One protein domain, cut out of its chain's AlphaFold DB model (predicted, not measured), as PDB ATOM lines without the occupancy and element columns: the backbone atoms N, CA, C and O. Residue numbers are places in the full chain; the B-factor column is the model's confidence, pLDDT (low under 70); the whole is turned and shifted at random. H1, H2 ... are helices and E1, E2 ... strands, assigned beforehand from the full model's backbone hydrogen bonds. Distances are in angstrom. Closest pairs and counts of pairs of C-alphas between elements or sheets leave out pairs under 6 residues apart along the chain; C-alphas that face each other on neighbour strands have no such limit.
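Overview. This is residues 2 to 130 of the 242 residues of the protein "Threonine--tRNA ligase" of Streptomyces violaceusniger (UniProt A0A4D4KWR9). A strongly twisted sheet of five strands forms a wall, with the long helix H2 packed along one face. H1 and H4 sit near one end of the elongated whole, and at the other end, past the short H3, the long link of residues 93 to 108 loops away from the sheet. The printed part has 129 residues with four named helices and five named strands, in the order H1 E1 H2 E2 E3 E4 H3 E5 H4; the class is mixed, helices and strands. The sheet, order E2 E1 E3 E4 E5, is mixed, E2 and E1 parallel and the other neighbours antiparallel. The whole is only just compact, close to loose, with a radius of gyration of the C-alphas of 16.7 A and spans of 55 by 35 by 29 A.

Arrangement. In the sheet, E3, residues 65 to 71, and E4, residues 77 to 86, form a hairpin, with N 66 and O 83 2.8 A apart; E4 bends by 62 degrees at residue 81. E5, residues 109 to 113, is an edge strand, antiparallel to E4, with N 84 and O 111 2.8 A apart. E1, residues 15 to 20, is antiparallel to E3, with N 17 and O 67 2.8 A apart. The other edge strand, E2, residues 52 to 56, is parallel to E1, with N 18 and O 53 2.8 A apart. H2, residues 31 to 48, is on the sheet at a height of 7.9 A, over E3 and along it at 22 degrees on the local plane; its closest C-alpha pair with E4 is Ser 37 and Val 85, 6.2 A. E1, H2 and E2 make a strand-helix-strand unit, two parallel neighbour strands with a helix between, and its crossover is right-handed. H4, residues 118 to 129, is on the sheet over E4, and the C-alphas of Leu 80 and Ala 121, their closest, are 7.4 A apart. H1, residues 2 to 9, only grazes the sheet with its residues 2 to 6. H1 and H4 are close but not clearly touching, their closest C-alphas, Leu 9 and Leu 125, 7.6 A apart. H3, residues 88 to 92, is not on the sheet. In H1, H2, H3 and H4 every O i to N i+4 pair is within hydrogen-bond range.

Along the chain. H1 begins at C-alpha 2, (102.399, 82.356, 112.170). H2 measures 25.8 A, E4 24.8 A, E3 18.7 A and H4 16.1 A from first to last C-alpha. H4 ends at C-alpha 129, (95.635, 64.894, 109.994).

Size, cuts and confidence. The C-alphas of Gly 102 and Gly 130, the two farthest apart, are 56.3 A apart. The printed part has no cut. The link from H3 to E5 is long, 16 residues; within it residues 97 to 98 pair with 104 to 105, antiparallel. The mean pLDDT of the printed part is 92.2, and residue 24 is under 70.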
ATOM      1  N   ILE A   2     102.080  83.719 112.660       94.19
ATOM      2  CA  ILE A   2     102.399  82.356 112.170       94.19
ATOM      3  C   ILE A   2     102.150  81.276 113.231       94.19
ATOM      4  O   ILE A   2     101.321  80.406 113.021       94.19
ATOM      5  N   ARG A   3     102.756  81.409 114.418       90.69
ATOM      6  CA  ARG A   3     102.554  80.466 115.533       90.69
ATOM      7  C   ARG A   3     101.086  80.216 115.907       90.69
ATOM      8  O   ARG A   3     100.723  79.075 116.122       90.69
ATOM      9  N   ARG A   4     100.250  81.263 115.956       89.88
ATOM     10  CA  ARG A   4      98.818  81.122 116.289       89.88
ATOM     11  C   ARG A   4      98.050  80.391 115.187       89.88
ATOM     12  O   ARG A   4      97.159  79.613 115.481       89.88
ATOM     13  N   ALA A   5      98.392  80.653 113.922       90.81
ATOM     14  CA  ALA A   5      97.798  79.933 112.801       90.81
ATOM     15  C   ALA A   5      98.197  78.453 112.834       90.81
ATOM     16  O   ALA A   5      97.353  77.591 112.640       90.81
ATOM     17  N   TYR A   6      99.464  78.168 113.130       91.62
ATOM     18  CA  TYR A   6      99.977  76.806 113.242       91.62
ATOM     19  C   TYR A   6      99.302  76.041 114.380       91.62
ATOM     20  O   TYR A   6      98.837  74.935 114.159       91.62
ATOM     21  N   GLU A   7      99.158  76.664 115.549       87.94
ATOM     22  CA  GLU A   7      98.432  76.104 116.692       87.94
ATOM     23  C   GLU A   7      96.983  75.735 116.335       87.94
ATOM     24  O   GLU A   7      96.582  74.595 116.538       87.94
ATOM     25  N   ALA A   8      96.230  76.647 115.709       84.81
ATOM     26  CA  ALA A   8      94.852  76.369 115.288       84.81
ATOM     27  C   ALA A   8      94.760  75.240 114.242       84.81
ATOM     28  O   ALA A   8      93.813  74.456 114.231       84.81
ATOM     29  N   LEU A   9      95.745  75.166 113.344       88.31
ATOM     30  CA  LEU A   9      95.802  74.192 112.255       88.31
ATOM     31  C   LEU A   9      96.410  72.838 112.666       88.31
ATOM     32  O   LEU A   9      96.356  71.892 111.878       88.31
ATOM     33  N   GLY A  10      96.983  72.738 113.869       86.38
ATOM     34  CA  GLY A  10      97.739  71.568 114.320       86.38
ATOM     35  C   GLY A  10      99.090  71.391 113.619       86.38
ATOM     36  O   GLY A  10      99.592  70.282 113.548       86.38
ATOM     37  N   ILE A  11      99.680  72.458 113.076       89.75
ATOM     38  CA  ILE A  11     100.956  72.397 112.351       89.75
ATOM     39  C   ILE A  11     102.119  72.554 113.328       89.75
ATOM     40  O   ILE A  11     102.226  73.566 114.027       89.75
ATOM     41  N   THR A  12     103.062  71.614 113.291       90.75
ATOM     42  CA  THR A  12     104.304  71.700 114.066       90.75
ATOM     43  C   THR A  12     105.471  72.138 113.173       90.75
ATOM     44  O   THR A  12     105.773  71.469 112.184       90.75
ATOM     45  N   PRO A  13     106.163  73.254 113.479       93.44
ATOM     46  CA  PRO A  13     107.389  73.620 112.774       93.44
ATOM     47  C   PRO A  13     108.478  72.558 112.966       93.44
ATOM     48  O   PRO A  13     108.762  72.176 114.098       93.44
ATOM     49  N   ALA A  14     109.148  72.161 111.885       94.38
ATOM     50  CA  ALA A  14     110.343  71.320 111.961       94.38
ATOM     51  C   ALA A  14     111.558  72.136 112.431       94.38
ATOM     52  O   ALA A  14     112.293  71.719 113.322       94.38
ATOM     53  N   ARG A  15     111.746  73.333 111.856       95.25
ATOM     54  CA  ARG A  15     112.757  74.308 112.293       95.25
ATOM     55  C   ARG A  15     112.461  75.714 111.785       95.25
ATOM     56  O   ARG A  15     111.737  75.906 110.803       95.25
ATOM     57  N   TYR A  16     113.092  76.693 112.420       96.94
ATOM     58  CA  TYR A  16     113.190  78.059 111.916       96.94
ATOM     59  C   TYR A  16     114.535  78.251 111.225       96.94
ATOM     60  O   TYR A  16     115.565  77.780 111.707       96.94
ATOM     61  N   ARG A  17     114.530  78.947 110.092       97.38
ATOM     62  CA  ARG A  17     115.725  79.172 109.283       97.38
ATOM     63  C   ARG A  17     115.887  80.649 108.966       97.38
ATOM     64  O   ARG A  17     114.967  81.263 108.430       97.38
ATOM     65  N   LEU A  18     117.059  81.202 109.257       97.56
ATOM     66  CA  LEU A  18     117.493  82.487 108.726       97.56
ATOM     67  C   LEU A  18     118.199  82.237 107.393       97.56
ATOM     68  O   LEU A  18     119.346  81.802 107.341       97.56
ATOM     69  N   SER A  19     117.490  82.493 106.306       96.31
ATOM     70  CA  SER A  19     117.971  82.273 104.950       96.31
ATOM     71  C   SER A  19     118.782  83.484 104.482       96.31
ATOM     72  O   SER A  19     118.248  84.588 104.331       96.31
ATOM     73  N   LEU A  20     120.077  83.260 104.260       94.94
ATOM     74  CA  LEU A  20     121.103  84.251 103.937       94.94
ATOM     75  C   LEU A  20     121.522  84.169 102.459       94.94
ATOM     76  O   LEU A  20     121.323  83.132 101.812       94.94
ATOM     77  N   PRO A  21     122.083  85.251 101.883       91.88
ATOM     78  CA  PRO A  21     122.672  85.168 100.556       91.88
ATOM     79  C   PRO A  21     123.863  84.205 100.597       91.88
ATOM     80  O   PRO A  21     124.543  84.083 101.608       91.88
ATOM     81  N   GLY A  22     124.092  83.501  99.496       88.56
ATOM     82  CA  GLY A  22     125.230  82.593  99.340       88.56
ATOM     83  C   GLY A  22     126.182  83.061  98.241       88.56
ATOM     84  O   GLY A  22     125.926  84.074  97.584       88.56
ATOM     85  N   PRO A  23     127.259  82.310  97.977       80.62
ATOM     86  CA  PRO A  23     128.118  82.567  96.828       80.62
ATOM     87  C   PRO A  23     127.337  82.335  95.522       80.62
ATOM     88  O   PRO A  23     126.776  81.265  95.296       80.62
ATOM     89  N   GLY A  24     127.269  83.349  94.656       67.06
ATOM     90  CA  GLY A  24     126.618  83.255  93.345       67.06
ATOM     91  C   GLY A  24     125.869  84.529  92.958       67.06
ATOM     92  O   GLY A  24     125.116  85.089  93.748       67.06
ATOM     93  N   GLY A  25     126.053  84.994  91.721       73.25
ATOM     94  CA  GLY A  25     125.562  86.288  91.216       73.25
ATOM     95  C   GLY A  25     124.045  86.422  91.011       73.25
ATOM     96  O   GLY A  25     123.627  87.214  90.176       73.25
ATOM     97  N   LYS A  26     123.211  85.658  91.734       86.75
ATOM     98  CA  LYS A  26     121.739  85.756  91.662       86.75
ATOM     99  C   LYS A  26     121.146  86.842  92.571       86.75
ATOM    100  O   LYS A  26     119.937  87.043  92.546       86.75
ATOM    101  N   TYR A  27     121.963  87.506  93.388       89.44
ATOM    102  CA  TYR A  27     121.531  88.505  94.371       89.44
ATOM    103  C   TYR A  27     121.760  89.934  93.879       89.44
ATOM    104  O   TYR A  27     122.721  90.206  93.159       89.44
ATOM    105  N   VAL A  28     120.914  90.868  94.321       88.12
ATOM    106  CA  VAL A  28     121.107  92.299  94.046       88.12
ATOM    107  C   VAL A  28     122.428  92.778  94.653       88.12
ATOM    108  O   VAL A  28     122.711  92.530  95.829       88.12
ATOM    109  N   ALA A  29     123.212  93.513  93.859       87.25
ATOM    110  CA  ALA A  29     124.482  94.116  94.257       87.25
ATOM    111  C   ALA A  29     124.275  95.336  95.178       87.25
ATOM    112  O   ALA A  29     124.498  96.477  94.788       87.25
ATOM    113  N   ALA A  30     123.832  95.090  96.413       87.81
ATOM    114  CA  ALA A  30     123.600  96.125  97.421       87.81
ATOM    115  C   ALA A  30     124.093  95.667  98.811       87.81
ATOM    116  O   ALA A  30     123.288  95.290  99.665       87.81
ATOM    117  N   PRO A  31     125.417  95.682  99.064       89.12
ATOM    118  CA  PRO A  31     126.011  95.105 100.277       89.12
ATOM    119  C   PRO A  31     125.483  95.706 101.586       89.12
ATOM    120  O   PRO A  31     125.325  94.995 102.578       89.12
ATOM    121  N   GLU A  32     125.187  97.006 101.595       89.19
ATOM    122  CA  GLU A  32     124.672  97.684 102.788       89.19
ATOM    123  C   GLU A  32     123.230  97.278 103.108       89.19
ATOM    124  O   GLU A  32     122.885  97.036 104.264       89.19
ATOM    125  N   MET A  33     122.404  97.109 102.072       90.12
ATOM    126  CA  MET A  33     121.043  96.594 102.212       90.12
ATOM    127  C   MET A  33     121.050  95.185 102.808       90.12
ATOM    128  O   MET A  33     120.309  94.920 103.756       90.12
ATOM    129  N   TRP A  34     121.930  94.309 102.318       91.31
ATOM    130  CA  TRP A  34     122.097  92.959 102.854       91.31
ATOM    131  C   TRP A  34     122.520  92.968 104.319       91.31
ATOM    132  O   TRP A  34     121.881  92.314 105.140       91.31
ATOM    133  N   ARG A  35     123.543  93.754 104.671       91.44
ATOM    134  CA  ARG A  35     124.027  93.870 106.053       91.44
ATOM    135  C   ARG A  35     122.920  94.328 107.000       91.44
ATOM    136  O   ARG A  35     122.691  93.695 108.029       91.44
ATOM    137  N   ARG A  36     122.206  95.395 106.627       91.88
ATOM    138  CA  ARG A  36     121.118  95.967 107.426       91.88
ATOM    139  C   ARG A  36     119.950  94.995 107.590       91.88
ATOM    140  O   ARG A  36     119.446  94.836 108.698       91.88
ATOM    141  N   SER A  37     119.523  94.353 106.504       92.38
ATOM    142  CA  SER A  37     118.392  93.416 106.520       92.38
ATOM    143  C   SER A  37     118.703  92.170 107.341       92.38
ATOM    144  O   SER A  37     117.868  91.735 108.130       92.38
ATOM    145  N   THR A  38     119.912  91.622 107.190       94.31
ATOM    146  CA  THR A  38     120.357  90.445 107.943       94.31
ATOM    147  C   THR A  38     120.419  90.757 109.430       94.31
ATOM    148  O   THR A  38     119.795  90.046 110.207       94.31
ATOM    149  N   ALA A  39     121.069  91.860 109.822       94.62
ATOM    150  CA  ALA A  39     121.149  92.266 111.225       94.62
ATOM    151  C   ALA A  39     119.760  92.447 111.859       94.62
ATOM    152  O   ALA A  39     119.534  92.024 112.989       94.62
ATOM    153  N   LEU A  40     118.811  93.024 111.112       95.25
ATOM    154  CA  LEU A  40     117.442  93.213 111.584       95.25
ATOM    155  C   LEU A  40     116.699  91.883 111.782       95.25
ATOM    156  O   LEU A  40     116.021  91.715 112.791       95.25
ATOM    157  N   LEU A  41     116.812  90.936 110.846       95.62
ATOM    158  CA  LEU A  41     116.166  89.628 110.993       95.62
ATOM    159  C   LEU A  41     116.814  88.771 112.089       95.62
ATOM    160  O   LEU A  41     116.092  88.071 112.797       95.62
ATOM    161  N   THR A  42     118.135  88.858 112.254       96.19
ATOM    162  CA  THR A  42     118.867  88.227 113.360       96.19
ATOM    163  C   THR A  42     118.383  88.755 114.710       96.19
ATOM    164  O   THR A  42     117.946  87.954 115.529       96.19
ATOM    165  N   ASP A  43     118.328  90.080 114.915       96.56
ATOM    166  CA  ASP A  43     117.824  90.674 116.169       96.56
ATOM    167  C   ASP A  43     116.385  90.231 116.484       96.56
ATOM    168  O   ASP A  43     116.057  89.885 117.620       96.56
ATOM    169  N   VAL A  44     115.518  90.189 115.466       94.62
ATOM    170  CA  VAL A  44     114.134  89.720 115.624       94.62
ATOM    171  C   VAL A  44     114.086  88.259 116.077       94.62
ATOM    172  O   VAL A  44     113.283  87.930 116.955       94.62
ATOM    173  N   LEU A  45     114.912  87.387 115.495       95.25
ATOM    174  CA  LEU A  45     114.977  85.976 115.874       95.25
ATOM    175  C   LEU A  45     115.560  85.794 117.279       95.25
ATOM    176  O   LEU A  45     114.937  85.105 118.090       95.25
ATOM    177  N   ASP A  46     116.656  86.474 117.605       96.06
ATOM    178  CA  ASP A  46     117.302  86.404 118.921       96.06
ATOM    179  C   ASP A  46     116.340  86.853 120.029       96.06
ATOM    180  O   ASP A  46     116.137  86.153 121.024       96.06
ATOM    181  N   ARG A  47     115.643  87.977 119.821       96.44
ATOM    182  CA  ARG A  47     114.628  88.480 120.760       96.44
ATOM    183  C   ARG A  47     113.385  87.603 120.851       96.44
ATOM    184  O   ARG A  47     112.663  87.685 121.845       96.44
ATOM    185  N   SER A  48     113.092  86.809 119.822       92.50
ATOM    186  CA  SER A  48     111.948  85.895 119.840       92.50
ATOM    187  C   SER A  48     112.181  84.663 120.719       92.50
ATOM    188  O   SER A  48     111.209  84.000 121.083       92.50
ATOM    189  N   GLY A  49     113.446  84.356 121.044       93.38
ATOM    190  CA  GLY A  49     113.841  83.158 121.785       93.38
ATOM    191  C   GLY A  49     113.617  81.849 121.020       93.38
ATOM    192  O   GLY A  49     113.646  80.779 121.621       93.38
ATOM    193  N   LEU A  50     113.343  81.914 119.711       92.06
ATOM    194  CA  LEU A  50     113.155  80.732 118.877       92.06
ATOM    195  C   LEU A  50     114.517  80.149 118.489       92.06
ATOM    196  O   LEU A  50     115.372  80.902 118.028       92.06
ATOM    197  N   PRO A  51     114.726  78.827 118.600       95.38
ATOM    198  CA  PRO A  51     115.903  78.201 118.017       95.38
ATOM    199  C   PRO A  51     115.819  78.299 116.491       95.38
ATOM    200  O   PRO A  51     114.792  77.956 115.898       95.38
ATOM    201  N   TYR A  52     116.892  78.763 115.855       97.31
ATOM    202  CA  TYR A  52     116.970  78.883 114.405       97.31
ATOM    203  C   TYR A  52     118.354  78.518 113.878       97.31
ATOM    204  O   TYR A  52     119.351  78.576 114.594       97.31
ATOM    205  N   GLU A  53     118.398  78.169 112.597       96.75
ATOM    206  CA  GLU A  53     119.627  77.886 111.861       96.75
ATOM    207  C   GLU A  53     119.840  78.937 110.769       96.75
ATOM    208  O   GLU A  53     118.919  79.244 110.007       96.75
ATOM    209  N   ALA A  54     121.044  79.496 110.675       96.75
ATOM    210  CA  ALA A  54     121.414  80.378 109.577       96.75
ATOM    211  C   ALA A  54     121.942  79.552 108.398       96.75
ATOM    212  O   ALA A  54     122.871  78.766 108.564       96.75
ATOM    213  N   VAL A  55     121.357  79.733 107.212       96.25
ATOM    214  CA  VAL A  55     121.689  78.937 106.022       96.25
ATOM    215  C   VAL A  55     121.943  79.852 104.832       96.25
ATOM    216  O   VAL A  55     121.070  80.619 104.420       96.25
ATOM    217  N   GLU A  56     123.142  79.763 104.265       95.12
ATOM    218  CA  GLU A  56     123.534  80.497 103.061       95.12
ATOM    219  C   GLU A  56     122.901  79.910 101.794       95.12
ATOM    220  O   GLU A  56     122.644  78.713 101.692       95.12
ATOM    221  N   GLY A  57     122.672  80.754 100.788       93.06
ATOM    222  CA  GLY A  57     122.166  80.324  99.478       93.06
ATOM    223  C   GLY A  57     120.638  80.291  99.353       93.06
ATOM    224  O   GLY A  57     120.123  80.233  98.229       93.06
ATOM    225  N   GLU A  58     119.936  80.395 100.482       93.44
ATOM    226  CA  GLU A  58     118.484  80.222 100.609       93.44
ATOM    227  C   GLU A  58     117.698  81.545 100.625       93.44
ATOM    228  O   GLU A  58     116.463  81.528 100.629       93.44
ATOM    229  N   ALA A  59     118.373  82.699 100.660       91.81
ATOM    230  CA  ALA A  59     117.714  84.006 100.621       91.81
ATOM    231  C   ALA A  59     116.928  84.245  99.316       91.81
ATOM    232  O   ALA A  59     117.185  83.635  98.272       91.81
ATOM    233  N   ALA A  60     115.986  85.193  99.359       89.94
ATOM    234  CA  ALA A  60     115.412  85.750  98.137       89.94
ATOM    235  C   ALA A  60     116.477  86.568  97.383       89.94
ATOM    236  O   ALA A  60     117.489  86.959  97.952       89.94
ATOM    237  N   PHE A  61     116.262  86.880  96.103       89.75
ATOM    238  CA  PHE A  61     117.267  87.625  95.329       89.75
ATOM    239  C   PHE A  61     117.510  89.057  95.854       89.75
ATOM    240  O   PHE A  61     118.572  89.630  95.612       89.75
ATOM    241  N   TYR A  62     116.536  89.629  96.573       86.94
ATOM    242  CA  TYR A  62     116.518  91.018  97.048       86.94
ATOM    243  C   TYR A  62     116.680  91.179  98.564       86.94
ATOM    244  O   TYR A  62     116.635  92.309  99.045       86.94
ATOM    245  N   GLY A  63     116.821  90.097  99.331       91.00
ATOM    246  CA  GLY A  63     116.957  90.205 100.781       91.00
ATOM    247  C   GLY A  63     116.902  88.867 101.523       91.00
ATOM    248  O   GLY A  63     116.472  87.851 100.963       91.00
ATOM    249  N   PRO A  64     117.351  88.852 102.791       93.75
ATOM    250  CA  PRO A  64     117.273  87.684 103.651       93.75
ATOM    251  C   PRO A  64     115.830  87.443 104.100       93.75
ATOM    252  O   PRO A  64     114.967  88.327 104.026       93.75
ATOM    253  N   LYS A  65     115.563  86.233 104.590       95.88
ATOM    254  CA  LYS A  65     114.233  85.860 105.082       95.88
ATOM    255  C   LYS A  65     114.291  84.904 106.259       95.88
ATOM    256  O   LYS A  65     115.173  84.059 106.339       95.88
ATOM    257  N   ILE A  66     113.311  85.029 107.142       97.12
ATOM    258  CA  ILE A  66     112.981  84.017 108.138       97.12
ATOM    259  C   ILE A  66     112.029  83.042 107.463       97.12
ATOM    260  O   ILE A  66     110.933  83.436 107.073       97.12
ATOM    261  N   ASP A  67     112.424  81.784 107.347       96.75
ATOM    262  CA  ASP A  67     111.580  80.710 106.843       96.75
ATOM    263  C   ASP A  67     111.204  79.753 107.977       96.75
ATOM    264  O   ASP A  67     112.035  79.390 108.811       96.75
ATOM    265  N   VAL A  68     109.952  79.305 107.984       96.19
ATOM    266  CA  VAL A  68     109.482  78.238 108.871       96.19
ATOM    267  C   VAL A  68     109.364  76.970 108.044       96.19
ATOM    268  O   VAL A  68     108.505  76.883 107.157       96.19
ATOM    269  N   GLN A  69     110.246  76.013 108.323       95.12
ATOM    270  CA  GLN A  69     110.235  74.715 107.664       95.12
ATOM    271  C   GLN A  69     109.205  73.809 108.331       95.12
ATOM    272  O   GLN A  69     109.081  73.785 109.558       95.12
ATOM    273  N   VAL A  70     108.488  73.053 107.513       93.38
ATOM    274  CA  VAL A  70     107.655  71.921 107.928       93.38
ATOM    275  C   VAL A  70     108.184  70.671 107.241       93.38
ATOM    276  O   VAL A  70     108.742  70.765 106.144       93.38
ATOM    277  N   ALA A  71     108.026  69.522 107.886       91.12
ATOM    278  CA  ALA A  71     108.383  68.230 107.318       91.12
ATOM    279  C   ALA A  71     107.110  67.469 106.935       91.12
ATOM    280  O   ALA A  71     106.101  67.567 107.632       91.12
ATOM    281  N   ASP A  72     107.158  66.734 105.829       86.62
ATOM    282  CA  ASP A  72     106.113  65.767 105.488       86.62
ATOM    283  C   ASP A  72     106.334  64.412 106.185       86.62
ATOM    284  O   ASP A  72     107.353  64.181 106.842       86.62
ATOM    285  N   GLY A  73     105.391  63.481 106.013       81.12
ATOM    286  CA  GLY A  73     105.475  62.135 106.597       81.12
ATOM    287  C   GLY A  73     106.661  61.287 106.107       81.12
ATOM    288  O   GLY A  73     106.943  60.241 106.687       81.12
ATOM    289  N   ALA A  74     107.370  61.722 105.059       85.88
ATOM    290  CA  ALA A  74     108.602  61.101 104.570       85.88
ATOM    291  C   ALA A  74     109.870  61.846 105.034       85.88
ATOM    292  O   ALA A  74     110.974  61.496 104.609       85.88
ATOM    293  N   GLY A  75     109.728  62.869 105.881       86.62
ATOM    294  CA  GLY A  75     110.825  63.675 106.410       86.62
ATOM    295  C   GLY A  75     111.386  64.706 105.430       86.62
ATOM    296  O   GLY A  75     112.445  65.273 105.696       86.62
ATOM    297  N   ARG A  76     110.727  64.966 104.291       90.06
ATOM    298  CA  ARG A  76     111.174  66.018 103.368       90.06
ATOM    299  C   ARG A  76     110.737  67.371 103.904       90.06
ATOM    300  O   ARG A  76     109.568  67.574 104.223       90.06
ATOM    301  N   GLU A  77     111.673  68.309 103.954       91.62
ATOM    302  CA  GLU A  77     111.388  69.657 104.427       91.62
ATOM    303  C   GLU A  77     110.947  70.587 103.303       91.62
ATOM    304  O   GLU A  77     111.480  70.570 102.188       91.62
ATOM    305  N   SER A  78     110.005  71.469 103.622       91.12
ATOM    306  CA  SER A  78     109.692  72.602 102.769       91.12
ATOM    307  C   SER A  78     109.303  73.838 103.573       91.12
ATOM    308  O   SER A  78     108.814  73.754 104.699       91.12
ATOM    309  N   THR A  79     109.501  75.013 102.976       93.00
ATOM    310  CA  THR A  79     109.091  76.273 103.595       93.00
ATOM    311  C   THR A  79     107.589  76.454 103.448       93.00
ATOM    312  O   THR A  79     107.076  76.523 102.328       93.00
ATOM    313  N   LEU A  80     106.896  76.580 104.580       93.69
ATOM    314  CA  LEU A  80     105.473  76.908 104.603       93.69
ATOM    315  C   LEU A  80     105.263  78.402 104.854       93.69
ATOM    316  O   LEU A  80     104.558  79.060 104.098       93.69
ATOM    317  N   SER A  81     105.931  78.963 105.861       95.62
ATOM    318  CA  SER A  81     105.805  80.385 106.202       95.62
ATOM    319  C   SER A  81     107.101  81.136 105.984       95.62
ATOM    320  O   SER A  81     108.184  80.574 106.128       95.62
ATOM    321  N   THR A  82     106.991  82.428 105.688       95.81
ATOM    322  CA  THR A  82     108.160  83.280 105.463       95.81
ATOM    323  C   THR A  82     107.906  84.706 105.941       95.81
ATOM    324  O   THR A  82     106.774  85.196 105.868       95.81
ATOM    325  N   VAL A  83     108.952  85.369 106.424       95.69
ATOM    326  CA  VAL A  83     108.995  86.808 106.710       95.69
ATOM    327  C   VAL A  83     110.268  87.359 106.084       95.69
ATOM    328  O   VAL A  83     111.365  86.942 106.442       95.69
ATOM    329  N   GLN A  84     110.124  88.284 105.143       93.19
ATOM    330  CA  GLN A  84     111.225  88.815 104.341       93.19
ATOM    331  C   GLN A  84     111.205  90.332 104.420       93.19
ATOM    332  O   GLN A  84     110.141  90.948 104.324       93.19
ATOM    333  N   VAL A  85     112.380  90.926 104.584       90.81
ATOM    334  CA  VAL A  85     112.538  92.377 104.655       90.81
ATOM    335  C   VAL A  85     113.160  92.847 103.352       90.81
ATOM    336  O   VAL A  85     114.212  92.361 102.948       90.81
ATOM    337  N   ASP A  86     112.484  93.785 102.698       90.38
ATOM    338  CA  ASP A  86     112.813  94.257 101.362       90.38
ATOM    339  C   ASP A  86     112.970  95.778 101.346       90.38
ATOM    340  O   ASP A  86     112.019  96.544 101.537       90.38
ATOM    341  N   PHE A  87     114.206  96.203 101.094       88.75
ATOM    342  CA  PHE A  87     114.564  97.598 100.846       88.75
ATOM    343  C   PHE A  87     114.738  97.898  99.351       88.75
ATOM    344  O   PHE A  87     114.794  99.062  98.966       88.75
ATOM    345  N   HIS A  88     114.817  96.867  98.508       88.69
ATOM    346  CA  HIS A  88     115.107  96.986  97.085       88.69
ATOM    347  C   HIS A  88     113.885  97.439  96.283       88.69
ATOM    348  O   HIS A  88     113.962  98.390  95.505       88.69
ATOM    349  N   GLN A  89     112.740  96.779  96.463       91.31
ATOM    350  CA  GLN A  89     111.531  97.116  95.711       91.31
ATOM    351  C   GLN A  89     111.010  98.532  96.021       91.31
ATOM    352  O   GLN A  89     110.691  99.243  95.068       91.31
ATOM    353  N   PRO A  90     110.977  99.015  97.282       93.44
ATOM    354  CA  PRO A  90     110.594 100.401  97.563       93.44
ATOM    355  C   PRO A  90     111.445 101.452  96.841       93.44
ATOM    356  O   PRO A  90     110.932 102.504  96.466       93.44
ATOM    357  N   GLU A  91     112.735 101.181  96.629       90.69
ATOM    358  CA  GLU A  91     113.617 102.048  95.842       90.69
ATOM    359  C   GLU A  91     113.276 101.977  94.352       90.69
ATOM    360  O   GLU A  91     113.072 103.006  93.712       90.69
ATOM    361  N   ARG A  92     113.125 100.762  93.815       92.12
ATOM    362  CA  ARG A  92     112.793 100.508  92.404       92.12
ATOM    363  C   ARG A  92     111.465 101.121  91.960       92.12
ATOM    364  O   ARG A  92     111.358 101.536  90.810       92.12
ATOM    365  N   PHE A  93     110.469 101.131  92.839       95.75
ATOM    366  CA  PHE A  93     109.138 101.685  92.574       95.75
ATOM    367  C   PHE A  93     108.990 103.152  92.996       95.75
ATOM    368  O   PHE A  93     107.895 103.694  92.888       95.75
ATOM    369  N   ASP A  94     110.058 103.786  93.492       96.38
ATOM    370  CA  ASP A  94     110.032 105.159  94.007       96.38
ATOM    371  C   ASP A  94     108.931 105.381  95.071       96.38
ATOM    372  O   ASP A  94     108.217 106.385  95.082       96.38
ATOM    373  N   LEU A  95     108.770 104.428  96.000       97.31
ATOM    374  CA  LEU A  95     107.745 104.505  97.048       97.31
ATOM    375  C   LEU A  95     108.147 105.487  98.150       97.31
ATOM    376  O   LEU A  95     109.272 105.438  98.649       97.31
ATOM    377  N   HIS A  96     107.209 106.343  98.565       97.44
ATOM    378  CA  HIS A  96     107.426 107.359  99.596       97.44
ATOM    379  C   HIS A  96     106.192 107.533 100.484       97.44
ATOM    380  O   HIS A  96     105.060 107.410 100.019       97.44
ATOM    381  N   TYR A  97     106.418 107.893 101.745       97.25
ATOM    382  CA  TYR A  97     105.404 108.434 102.653       97.25
ATOM    383  C   TYR A  97     105.899 109.756 103.260       97.25
ATOM    384  O   TYR A  97     107.095 110.050 103.217       97.25
ATOM    385  N   ILE A  98     104.983 110.571 103.792       98.00
ATOM    386  CA  ILE A  98     105.335 111.812 104.496       98.00
ATOM    387  C   ILE A  98     105.523 111.502 105.978       98.00
ATOM    388  O   ILE A  98     104.621 110.965 106.623       98.00
ATOM    389  N   GLY A  99     106.714 111.803 106.490       97.31
ATOM    390  CA  GLY A  99     107.074 111.605 107.887       97.31
ATOM    391  C   GLY A  99     106.519 112.699 108.803       97.31
ATOM    392  O   GLY A  99     105.995 113.711 108.332       97.31
ATOM    393  N   PRO A 100     106.653 112.531 110.129       96.81
ATOM    394  CA  PRO A 100     106.233 113.538 111.108       96.81
ATOM    395  C   PRO A 100     107.031 114.849 111.007       96.81
ATOM    396  O   PRO A 100     106.575 115.885 111.478       96.81
ATOM    397  N   ASP A 101     108.203 114.813 110.376       97.25
ATOM    398  CA  ASP A 101     109.034 115.968 110.028       97.25
ATOM    399  C   ASP A 101     108.561 116.702 108.756       97.25
ATOM    400  O   ASP A 101     109.176 117.683 108.342       97.25
ATOM    401  N   GLY A 102     107.487 116.230 108.115       97.12
ATOM    402  CA  GLY A 102     106.984 116.758 106.847       97.12
ATOM    403  C   GLY A 102     107.828 116.368 105.628       97.12
ATOM    404  O   GLY A 102     107.500 116.771 104.511       97.12
ATOM    405  N   ALA A 103     108.892 115.578 105.808       97.88
ATOM    406  CA  ALA A 103     109.775 115.159 104.729       97.88
ATOM    407  C   ALA A 103     109.290 113.863 104.061       97.88
ATOM    408  O   ALA A 103     108.489 113.100 104.606       97.88
ATOM    409  N   ARG A 104     109.795 113.603 102.851       97.50
ATOM    410  CA  ARG A 104     109.577 112.338 102.141       97.50
ATOM    411  C   ARG A 104     110.529 111.270 102.673       97.50
ATOM    412  O   ARG A 104     111.742 111.420 102.570       97.50
ATOM    413  N   HIS A 105     109.970 110.162 103.146       96.62
ATOM    414  CA  HIS A 105     110.711 108.989 103.610       96.62
ATOM    415  C   HIS A 105     110.363 107.772 102.766       96.62
ATOM    416  O   HIS A 105     109.223 107.610 102.327       96.62
ATOM    417  N   ARG A 106     111.336 106.883 102.564       95.50
ATOM    418  CA  ARG A 106     111.117 105.621 101.852       95.50
ATOM    419  C   ARG A 106     110.658 104.543 102.841       95.50
ATOM    420  O   ARG A 106     111.323 104.354 103.864       95.50
ATOM    421  N   PRO A 107     109.539 103.844 102.586       95.75
ATOM    422  CA  PRO A 107     109.103 102.754 103.445       95.75
ATOM    423  C   PRO A 107     109.999 101.522 103.265       95.75
ATOM    424  O   PRO A 107     110.669 101.359 102.246       95.75
ATOM    425  N   VAL A 108     109.958 100.627 104.249       92.19
ATOM    426  CA  VAL A 108     110.496  99.265 104.137       92.19
ATOM    427  C   VAL A 108     109.332  98.326 103.865       92.19
ATOM    428  O   VAL A 108     108.304  98.416 104.539       92.19
ATOM    429  N   MET A 109     109.478  97.429 102.892       94.00
ATOM    430  CA  MET A 109     108.444  96.446 102.586       94.00
ATOM    431  C   MET A 109     108.725  95.139 103.331       94.00
ATOM    432  O   MET A 109     109.849  94.641 103.336       94.00
ATOM    433  N   VAL A 110     107.695  94.582 103.971       93.94
ATOM    434  CA  VAL A 110     107.765  93.270 104.624       93.94
ATOM    435  C   VAL A 110     106.879  92.299 103.861       93.94
ATOM    436  O   VAL A 110     105.651  92.388 103.922       93.94
ATOM    437  N   HIS A 111     107.501  91.350 103.169       94.12
ATOM    438  CA  HIS A 111     106.791  90.254 102.515       94.12
ATOM    439  C   HIS A 111     106.562  89.150 103.529       94.12
ATOM    440  O   HIS A 111     107.491  88.724 104.217       94.12
ATOM    441  N   ARG A 112     105.326  88.668 103.639       94.50
ATOM    442  CA  ARG A 112     105.006  87.586 104.569       94.50
ATOM    443  C   ARG A 112     104.013  86.606 103.980       94.50
ATOM    444  O   ARG A 112     103.043  87.010 103.346       94.50
ATOM    445  N   SER A 113     104.220  85.335 104.293       94.38
ATOM    446  CA  SER A 113     103.202  84.301 104.150       94.38
ATOM    447  C   SER A 113     103.058  83.550 105.468       94.38
ATOM    448  O   SER A 113     104.060  83.203 106.093       94.38
ATOM    449  N   ILE A 114     101.810  83.370 105.910       94.19
ATOM    450  CA  ILE A 114     101.474  82.797 107.224       94.19
ATOM    451  C   ILE A 114     101.248  81.287 107.146       94.19
ATOM    452  O   ILE A 114     101.504  80.596 108.121       94.19
ATOM    453  N   ILE A 115     100.733  80.798 106.019       91.88
ATOM    454  CA  ILE A 115     100.433  79.377 105.791       91.88
ATOM    455  C   ILE A 115     100.898  78.920 104.405       91.88
ATOM    456  O   ILE A 115     100.503  77.866 103.932       91.88
ATOM    457  N   GLY A 116     101.727  79.712 103.724       90.44
ATOM    458  CA  GLY A 116     102.179  79.398 102.374       90.44
ATOM    459  C   GLY A 116     101.089  79.613 101.330       90.44
ATOM    460  O   GLY A 116     100.240  80.493 101.473       90.44
ATOM    461  N   SER A 117     101.156  78.836 100.249       90.88
ATOM    462  CA  SER A 117     100.060  78.757  99.285       90.88
ATOM    463  C   SER A 117      98.948  77.869  99.839       90.88
ATOM    464  O   SER A 117      99.209  76.967 100.638       90.88
ATOM    465  N   VAL A 118      97.713  78.100  99.394       90.88
ATOM    466  CA  VAL A 118      96.556  77.314  99.845       90.88
ATOM    467  C   VAL A 118      96.743  75.836  99.500       90.88
ATOM    468  O   VAL A 118      96.460  74.975 100.324       90.88
ATOM    469  N   GLU A 119      97.297  75.532  98.329       91.00
ATOM    470  CA  GLU A 119      97.545  74.165  97.868       91.00
ATOM    471  C   GLU A 119      98.543  73.442  98.775       91.00
ATOM    472  O   GLU A 119      98.291  72.312  99.188       91.00
ATOM    473  N   ARG A 120      99.657  74.099  99.128       87.06
ATOM    474  CA  ARG A 120     100.669  73.519 100.020       87.06
ATOM    475  C   ARG A 120     100.134  73.364 101.438       87.06
ATOM    476  O   ARG A 120     100.392  72.339 102.059       87.06
ATOM    477  N   ALA A 121      99.385  74.353 101.925       89.75
ATOM    478  CA  ALA A 121      98.738  74.282 103.227       89.75
ATOM    479  C   ALA A 121      97.785  73.085 103.293       89.75
ATOM    480  O   ALA A 121      97.902  72.265 104.192       89.75
ATOM    481  N   VAL A 122      96.884  72.945 102.317       91.75
ATOM    482  CA  VAL A 122      95.919  71.839 102.271       91.75
ATOM    483  C   VAL A 122      96.625  70.493 102.130       91.75
ATOM    484  O   VAL A 122      96.275  69.568 102.856       91.75
ATOM    485  N   ALA A 123      97.637  70.379 101.263       90.00
ATOM    486  CA  ALA A 123      98.421  69.150 101.129       90.00
ATOM    487  C   ALA A 123      99.068  68.743 102.461       90.00
ATOM    488  O   ALA A 123      98.904  67.608 102.901       90.00
ATOM    489  N   HIS A 124      99.714  69.690 103.143       89.00
ATOM    490  CA  HIS A 124     100.324  69.447 104.446       89.00
ATOM    491  C   HIS A 124      99.286  69.069 105.512       89.00
ATOM    492  O   HIS A 124      99.498  68.127 106.263       89.00
ATOM    493  N   LEU A 125      98.129  69.739 105.546       91.50
ATOM    494  CA  LEU A 125      97.057  69.417 106.494       91.50
ATOM    495  C   LEU A 125      96.449  68.031 106.242       91.50
ATOM    496  O   LEU A 125      96.057  67.360 107.193       91.50
ATOM    497  N   ILE A 126      96.345  67.588 104.985       92.75
ATOM    498  CA  ILE A 126      95.885  66.227 104.668       92.75
ATOM    499  C   ILE A 126      96.839  65.197 105.275       92.75
ATOM    500  O   ILE A 126      96.370  64.225 105.868       92.75
ATOM    501  N   GLU A 127      98.147  65.411 105.129       90.12
ATOM    502  CA  GLU A 127      99.179  64.524 105.669       90.12
ATOM    503  C   GLU A 127      99.202  64.548 107.199       90.12
ATOM    504  O   GLU A 127      99.118  63.486 107.812       90.12
ATOM    505  N   GLU A 128      99.225  65.739 107.802       87.81
ATOM    506  CA  GLU A 128      99.252  65.942 109.257       87.81
ATOM    507  C   GLU A 128      98.062  65.262 109.946       87.81
ATOM    508  O   GLU A 128      98.215  64.552 110.936       87.81
ATOM    509  N   HIS A 129      96.858  65.428 109.391       89.75
ATOM    510  CA  HIS A 129      95.635  64.894 109.994       89.75
ATOM    511  C   HIS A 129      95.271  63.489 109.497       89.75
ATOM    512  O   HIS A 129      94.262  62.932 109.935       89.75
ATOM    513  N   GLY A 130      96.007  62.920 108.535       91.81
ATOM    514  CA  GLY A 130      95.620  61.674 107.858       91.81
ATOM    515  C   GLY A 130      94.208  61.732 107.246       91.81
ATOM    516  O   GLY A 130      93.488  60.732 107.221       91.81
TER     517      GLY A 130